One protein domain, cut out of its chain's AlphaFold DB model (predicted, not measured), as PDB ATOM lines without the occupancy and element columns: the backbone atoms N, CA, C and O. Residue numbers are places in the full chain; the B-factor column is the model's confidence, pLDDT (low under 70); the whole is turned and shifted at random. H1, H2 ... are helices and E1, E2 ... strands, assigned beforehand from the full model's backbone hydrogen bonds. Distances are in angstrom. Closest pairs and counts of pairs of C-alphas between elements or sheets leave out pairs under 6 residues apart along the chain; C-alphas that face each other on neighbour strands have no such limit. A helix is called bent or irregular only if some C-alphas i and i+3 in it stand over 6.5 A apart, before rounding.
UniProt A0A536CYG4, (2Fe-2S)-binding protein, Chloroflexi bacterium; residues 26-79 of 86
ATOM      1  N   GLU A  26       6.934  60.783  13.946       87.38
ATOM      2  CA  GLU A  26       6.629  59.893  12.813       87.38
ATOM      3  C   GLU A  26       7.795  58.957  12.464       87.38
ATOM      4  O   GLU A  26       7.575  57.851  11.973       87.38
ATOM      5  N   GLN A  27       9.032  59.381  12.733       91.38
ATOM      6  CA  GLN A  27      10.249  58.616  12.442       91.38
ATOM      7  C   GLN A  27      10.648  57.675  13.587       91.38
ATOM      8  O   GLN A  27      11.573  56.874  13.437       91.38
ATOM      9  N   GLU A  28       9.970  57.757  14.731       94.31
ATOM     10  CA  GLU A  28      10.215  56.890  15.876       94.31
ATOM     11  C   GLU A  28       9.885  55.430  15.534       94.31
ATOM     12  O   GLU A  28       8.800  55.119  15.036       94.31
ATOM     13  N   ILE A  29      10.825  54.521  15.811       95.44
ATOM     14  CA  ILE A  29      10.637  53.081  15.600       95.44
ATOM     15  C   ILE A  29       9.678  52.545  16.664       95.44
ATOM     16  O   ILE A  29      10.022  52.497  17.843       95.44
ATOM     17  N   LEU A  30       8.513  52.065  16.224       95.38
ATOM     18  CA  LEU A  30       7.523  51.405  17.076       95.38
ATOM     19  C   LEU A  30       7.780  49.896  17.178       95.38
ATOM     20  O   LEU A  30       7.667  49.312  18.251       95.38
ATOM     21  N   CYS A  31       8.149  49.234  16.074       96.50
ATOM     22  CA  CYS A  31       8.417  47.793  16.078       96.50
ATOM     23  C   CYS A  31       9.851  47.488  15.649       96.50
ATOM     24  O   CYS A  31      10.156  47.425  14.461       96.50
ATOM     25  N   TYR A  32      10.721  47.199  16.617       95.25
ATOM     26  CA  TYR A  32      12.125  46.852  16.361       95.25
ATOM     27  C   TYR A  32      12.329  45.492  15.677       95.25
ATOM     28  O   TYR A  32      13.381  45.265  15.087       95.25
ATOM     29  N   CYS A  33      11.355  44.575  15.735       96.81
ATOM     30  CA  CYS A  33      11.462  43.289  15.035       96.81
ATOM     31  C   CYS A  33      11.405  43.448  13.514       96.81
ATOM     32  O   CYS A  33      12.135  42.763  12.806       96.81
ATOM     33  N   GLU A  34      10.557  44.358  13.038       95.19
ATOM     34  CA  GLU A  34      10.327  44.605  11.611       95.19
ATOM     35  C   GLU A  34      10.869  45.974  11.163       95.19
ATOM     36  O   GLU A  34      10.688  46.352  10.013       95.19
ATOM     37  N   TRP A  35      11.547  46.705  12.058       95.06
ATOM     38  CA  TRP A  35      12.056  48.066  11.835       95.06
ATOM     39  C   TRP A  35      10.989  49.049  11.339       95.06
ATOM     40  O   TRP A  35      11.249  49.859  10.458       95.06
ATOM     41  N   LEU A  36       9.792  48.979  11.928       96.38
ATOM     42  CA  LEU A  36       8.668  49.836  11.552       96.38
ATOM     43  C   LEU A  36       8.623  51.095  12.398       96.38
ATOM     44  O   LEU A  36       8.639  51.025  13.633       96.38
ATOM     45  N   THR A  37       8.465  52.223  11.725       96.62
ATOM     46  CA  THR A  37       8.220  53.528  12.335       96.62
ATOM     47  C   THR A  37       6.736  53.774  12.607       96.62
ATOM     48  O   THR A  37       5.859  53.146  12.004       96.62
ATOM     49  N   ARG A  38       6.431  54.714  13.509       95.56
ATOM     50  CA  ARG A  38       5.052  55.166  13.770       95.56
ATOM     51  C   ARG A  38       4.393  55.683  12.490       95.56
ATOM     52  O   ARG A  38       3.270  55.283  12.187       95.56
ATOM     53  N   GLY A  39       5.110  56.486  11.704       95.75
ATOM     54  CA  GLY A  39       4.624  57.040  10.441       95.75
ATOM     55  C   GLY A  39       4.270  55.966   9.412       95.75
ATOM     56  O   GLY A  39       3.216  56.045   8.784       95.75
ATOM     57  N   GLU A  40       5.080  54.912   9.280       96.31
ATOM     58  CA  GLU A  40       4.778  53.792   8.371       96.31
ATOM     59  C   GLU A  40       3.505  53.037   8.767       96.31
ATOM     60  O   GLU A  40       2.724  52.634   7.901       96.31
ATOM     61  N   ILE A  41       3.264  52.870  10.070       96.19
ATOM     62  CA  ILE A  41       2.058  52.209  10.577       96.19
ATOM     63  C   ILE A  41       0.827  53.083  10.321       96.19
ATOM     64  O   ILE A  41      -0.168  52.584   9.793       96.19
ATOM     65  N   VAL A  42       0.903  54.384  10.621       96.31
ATOM     66  CA  VAL A  42      -0.176  55.350  10.345       96.31
ATOM     67  C   VAL A  42      -0.482  55.412   8.845       96.31
ATOM     68  O   VAL A  42      -1.645  55.343   8.450       96.31
ATOM     69  N   ALA A  43       0.544  55.433   7.990       96.19
ATOM     70  CA  ALA A  43       0.389  55.429   6.535       96.19
ATOM     71  C   ALA A  43      -0.267  54.145   5.991       96.19
ATOM     72  O   ALA A  43      -0.843  54.163   4.901       96.19
ATOM     73  N   ALA A  44      -0.211  53.031   6.728       96.56
ATOM     74  CA  ALA A  44      -0.870  51.785   6.345       96.56
ATOM     75  C   ALA A  44      -2.365  51.741   6.719       96.56
ATOM     76  O   ALA A  44      -3.120  51.033   6.046       96.56
ATOM     77  N   MET A  45      -2.806  52.494   7.736       96.75
ATOM     78  CA  MET A  45      -4.190  52.472   8.247       96.75
ATOM     79  C   MET A  45      -5.274  52.779   7.190       96.75
ATOM     80  O   MET A  45      -6.279  52.063   7.165       96.75
ATOM     81  N   PRO A  46      -5.088  53.733   6.251       97.56
ATOM     82  CA  PRO A  46      -6.070  54.017   5.201       97.56
ATOM     83  C   PRO A  46      -6.433  52.834   4.303       97.56
ATOM     84  O   PRO A  46      -7.506  52.840   3.702       97.56
ATOM     85  N   TYR A  47      -5.563  51.826   4.216       96.00
ATOM     86  CA  TYR A  47      -5.695  50.697   3.293       96.00
ATOM     87  C   TYR A  47      -6.233  49.418   3.944       96.00
ATOM     88  O   TYR A  47      -6.307  48.383   3.282       96.00
ATOM     89  N   VAL A  48      -6.576  49.463   5.231       96.44
ATOM     90  CA  VAL A  48      -7.049  48.309   6.008       96.44
ATOM     91  C   VAL A  48      -8.317  48.666   6.783       96.44
ATOM     92  O   VAL A  48      -8.577  49.836   7.061       96.44
ATOM     93  N   ARG A  49      -9.133  47.668   7.133       94.44
ATOM     94  CA  ARG A  49     -10.395  47.851   7.884       94.44
ATOM     95  C   ARG A  49     -10.297  47.454   9.354       94.44
ATOM     96  O   ARG A  49     -11.235  47.698  10.107       94.44
ATOM     97  N   SER A  50      -9.212  46.799   9.766       94.62
ATOM     98  CA  SER A  50      -9.084  46.270  11.125       94.62
ATOM     99  C   SER A  50      -7.638  46.219  11.613       94.62
ATOM    100  O   SER A  50      -6.701  46.134  10.819       94.62
ATOM    101  N   LEU A  51      -7.462  46.189  12.938       94.12
ATOM    102  CA  LEU A  51      -6.159  45.976  13.581       94.12
ATOM    103  C   LEU A  51      -5.498  44.670  13.118       94.12
ATOM    104  O   LEU A  51      -4.287  44.614  12.929       94.12
ATOM    105  N   LYS A  52      -6.299  43.621  12.898       94.81
ATOM    106  CA  LYS A  52      -5.813  42.344  12.371       94.81
ATOM    107  C   LYS A  52      -5.179  42.523  10.990       94.81
ATOM    108  O   LYS A  52      -4.043  42.106  10.793       94.81
ATOM    109  N   GLU A  53      -5.881  43.174  10.063       95.88
ATOM    110  CA  GLU A  53      -5.356  43.454   8.720       95.88
ATOM    111  C   GLU A  53      -4.122  44.366   8.764       95.88
ATOM    112  O   GLU A  53      -3.177  44.160   8.004       95.88
ATOM    113  N   LEU A  54      -4.089  45.339   9.683       96.00
ATOM    114  CA  LEU A  54      -2.922  46.198   9.886       96.00
ATOM    115  C   LEU A  54      -1.688  45.380  10.296       96.00
ATOM    116  O   LEU A  54      -0.614  45.561   9.717       96.00
ATOM    117  N   ARG A  55      -1.840  44.452  11.251       95.50
ATOM    118  CA  ARG A  55      -0.768  43.538  11.686       95.50
ATOM    119  C   ARG A  55      -0.345  42.592  10.567       95.50
ATOM    120  O   ARG A  55       0.844  42.384  10.371       95.50
ATOM    121  N   GLU A  56      -1.283  42.057   9.789       95.31
ATOM    122  CA  GLU A  56      -0.966  41.195   8.640       95.31
ATOM    123  C   GLU A  56      -0.197  41.949   7.544       95.31
ATOM    124  O   GLU A  56       0.715  41.393   6.928       95.31
ATOM    125  N   ARG A  57      -0.532  43.225   7.320       95.12
ATOM    126  CA  ARG A  57       0.098  44.066   6.297       95.12
ATOM    127  C   ARG A  57       1.480  44.572   6.704       95.12
ATOM    128  O   ARG A  57       2.388  44.557   5.878       95.12
ATOM    129  N   THR A  58       1.622  45.041   7.940       95.62
ATOM    130  CA  THR A  58       2.866  45.652   8.439       95.62
ATOM    131  C   THR A  58       3.802  44.638   9.088       95.62
ATOM    132  O   THR A  58       4.999  44.869   9.109       95.62
ATOM    133  N   ARG A  59       3.278  43.507   9.583       96.00
ATOM    134  CA  ARG A  59       3.957  42.548  10.480       96.00
ATOM    135  C   ARG A  59       4.299  43.108  11.864       96.00
ATOM    136  O   ARG A  59       4.997  42.464  12.647       96.00
ATOM    137  N   ALA A  60       3.754  44.272  12.218       94.88
ATOM    138  CA  ALA A  60       3.886  44.797  13.567       94.88
ATOM    139  C   ALA A  60       3.324  43.797  14.593       94.88
ATOM    140  O   ALA A  60       2.227  43.255  14.440       94.88
ATOM    141  N   CYS A  61       4.103  43.567  15.649       93.50
ATOM    142  CA  CYS A  61       3.737  42.745  16.800       93.50
ATOM    143  C   CYS A  61       3.344  41.292  16.453       93.50
ATOM    144  O   CYS A  61       2.506  40.702  17.127       93.50
ATOM    145  N   THR A  62       3.972  40.686  15.435       93.56
ATOM    146  CA  THR A  62       3.809  39.249  15.121       93.56
ATOM    147  C   THR A  62       4.942  38.358  15.645       93.56
ATOM    148  O   THR A  62       4.818  37.138  15.603       93.56
ATOM    149  N   THR A  63       6.044  38.951  16.126       92.31
ATOM    150  CA  THR A  63       7.267  38.223  16.525       92.31
ATOM    151  C   THR A  63       7.460  38.172  18.043       92.31
ATOM    152  O   THR A  63       7.442  37.092  18.626       92.31
ATOM    153  N   CYS A  64       7.655  39.325  18.696       95.38
ATOM    154  CA  CYS A  64       7.923  39.399  20.141       95.38
ATOM    155  C   CYS A  64       6.766  39.976  20.970       95.38
ATOM    156  O   CYS A  64       6.818  39.903  22.192       95.38
ATOM    157  N   PHE A  65       5.762  40.576  20.315       93.38
ATOM    158  CA  PHE A  65       4.627  41.278  20.936       93.38
ATOM    159  C   PHE A  65       4.997  42.461  21.856       93.38
ATOM    160  O   PHE A  65       4.141  42.996  22.544       93.38
ATOM    161  N   GLY A  66       6.254  42.921  21.849       94.44
ATOM    162  CA  GLY A  66       6.709  44.020  22.713       94.44
ATOM    163  C   GLY A  66       6.142  45.398  22.357       94.44
ATOM    164  O   GLY A  66       6.130  46.271  23.208       94.44
ATOM    165  N   CYS A  67       5.659  45.577  21.126       95.94
ATOM    166  CA  CYS A  67       5.055  46.813  20.626       95.94
ATOM    167  C   CYS A  67       3.523  46.850  20.741       95.94
ATOM    168  O   CYS A  67       2.896  47.749  20.191       95.94
ATOM    169  N   ASP A  68       2.905  45.824  21.338       95.94
ATOM    170  CA  ASP A  68       1.463  45.582  21.222       95.94
ATOM    171  C   ASP A  68       0.634  46.708  21.856       95.94
ATOM    172  O   ASP A  68      -0.261  47.236  21.204       95.94
ATOM    173  N   ALA A  69       1.014  47.145  23.061       96.06
ATOM    174  CA  ALA A  69       0.369  48.262  23.752       96.06
ATOM    175  C   ALA A  69       0.523  49.585  22.981       96.06
ATOM    176  O   ALA A  69      -0.468  50.259  22.716       96.06
ATOM    177  N   ASP A  70       1.742  49.911  22.536       94.94
ATOM    178  CA  ASP A  70       2.005  51.141  21.776       94.94
ATOM    179  C   ASP A  70       1.250  51.153  20.436       94.94
ATOM    180  O   ASP A  70       0.776  52.194  19.979       94.94
ATOM    181  N   LEU A  71       1.111  49.985  19.797       95.19
ATOM    182  CA  LEU A  71       0.332  49.823  18.574       95.19
ATOM    183  C   LEU A  71      -1.166  50.038  18.827       95.19
ATOM    184  O   LEU A  71      -1.826  50.670  18.002       95.19
ATOM    185  N   GLU A  72      -1.711  49.510  19.925       95.62
ATOM    186  CA  GLU A  72      -3.114  49.713  20.303       95.62
ATOM    187  C   GLU A  72      -3.413  51.182  20.613       95.62
ATOM    188  O   GLU A  72      -4.400  51.716  20.101       95.62
ATOM    189  N   ASP A  73      -2.531  51.855  21.353       95.69
ATOM    190  CA  ASP A  73      -2.652  53.285  21.653       95.69
ATOM    191  C   ASP A  73      -2.579  54.135  20.377       95.69
ATOM    192  O   ASP A  73      -3.408  55.028  20.164       95.69
ATOM    193  N   LEU A  74      -1.641  53.823  19.474       94.81
ATOM    194  CA  LEU A  74      -1.517  54.509  18.186       94.81
ATOM    195  C   LEU A  74      -2.772  54.319  17.320       94.81
ATOM    196  O   LEU A  74      -3.252  55.259  16.688       94.81
ATOM    197  N   VAL A  75      -3.324  53.108  17.300       95.25
ATOM    198  CA  VAL A  75      -4.550  52.778  16.560       95.25
ATOM    199  C   VAL A  75      -5.771  53.468  17.157       95.25
ATOM    200  O   VAL A  75      -6.618  53.945  16.404       95.25
ATOM    201  N   ALA A  76      -5.864  53.565  18.484       95.12
ATOM    202  CA  ALA A  76      -6.937  54.293  19.152       95.12
ATOM    203  C   ALA A  76      -6.887  55.798  18.844       95.12
ATOM    204  O   ALA A  76      -7.934  56.413  18.635       95.12
ATOM    205  N   LEU A  77      -5.682  56.375  18.763       94.62
ATOM    206  CA  LEU A  77      -5.477  57.781  18.407       94.62
ATOM    207  C   LEU A  77      -5.880  58.096  16.956       94.62
ATOM    208  O   LEU A  77      -6.385  59.184  16.693       94.62
ATOM    209  N   HIS A  78      -5.676  57.145  16.040       94.25
ATOM    210  CA  HIS A  78      -5.897  57.299  14.595       94.25
ATOM    211  C   HIS A  78      -7.039  56.423  14.053       94.25
ATOM    212  O   HIS A  78      -7.034  56.003  12.891       94.25
ATOM    213  N   ALA A  79      -8.032  56.113  14.891       91.50
ATOM    214  CA  ALA A  79      -9.132  55.219  14.528       91.50
ATOM    215  C   ALA A  79      -9.946  55.720  13.315       91.50
ATOM    216  O   ALA A  79     -10.552  54.923  12.597       91.50
TER     217      ALA A  79
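What this domain is: This is residues 26 to 79 of the 86 residues of the protein "(2Fe-2S)-binding protein" of Chloroflexi bacterium (UniProt A0A536CYG4). Three short helices, H1, H2 and H3, make a small rounded body with their centres in a triangle, H1 and H2 touching and H3 set close to both at large angles. At one end of this body, the strand E1 and residues 36 to 37 form a short antiparallel pairing. The printed part has 54 residues with one named strand and three named helices, in the order E1, H1, H2, H3, and is mostly helix. It is compact, with a radius of gyration of the C-alphas of 9.7 A and spans of 23 by 21 by 16 A.

Where its parts are: H1, residues 38 to 47, is 15.7 A long and begins with C-alpha 38 at (5.052, 55.166, 13.770). It is irregular, but only just: C-alphas 43 and 46 are 6.7 A apart. H3, residues 68 to 77, is 14.3 A long and ends with C-alpha 77 at (-5.477, 57.781, 18.407). H2, residues 51 to 58, is 10.4 A long. E1, residues 29 to 31, is 5.8 A long, with C-alpha 29 at (10.637, 53.081, 15.600); it pairs with no named strand.

How they stand to each other: H1 and H2 touch, at a steep tilt of 67 degrees, opposite ways; their closest C-alphas, of Met 45 and Leu 54, are 6.6 A apart. H1 and H3 are close but not clearly touching, at a steep tilt of 62 degrees, the same way; their closest C-alphas, of Arg 38 and Leu 74, are 7.9 A apart. H2 and H3 are also close but not clearly touching, and only just about perpendicular at 71 degrees; their closest C-alphas, of Leu 51 and Val 75, are 7.6 A apart. The closest C-alphas of E1 and H1, of Leu 30 and Arg 38, are 5.6 A apart. E1 and H2 are apart. In H2 and H3 every O i to N i+4 pair is within hydrogen-bond range; in H1, 4 of 6 are.

The domain as a whole: The C-alphas farthest apart, of Pro 46 and Cys 64, are 25.2 A apart. The printed part has no cut. The link from H1 to H2 is tight, and those from E1 to H1 and from H2 to H3 are short. The mean pLDDT of the printed part is 95.1, and no printed residue is under 70.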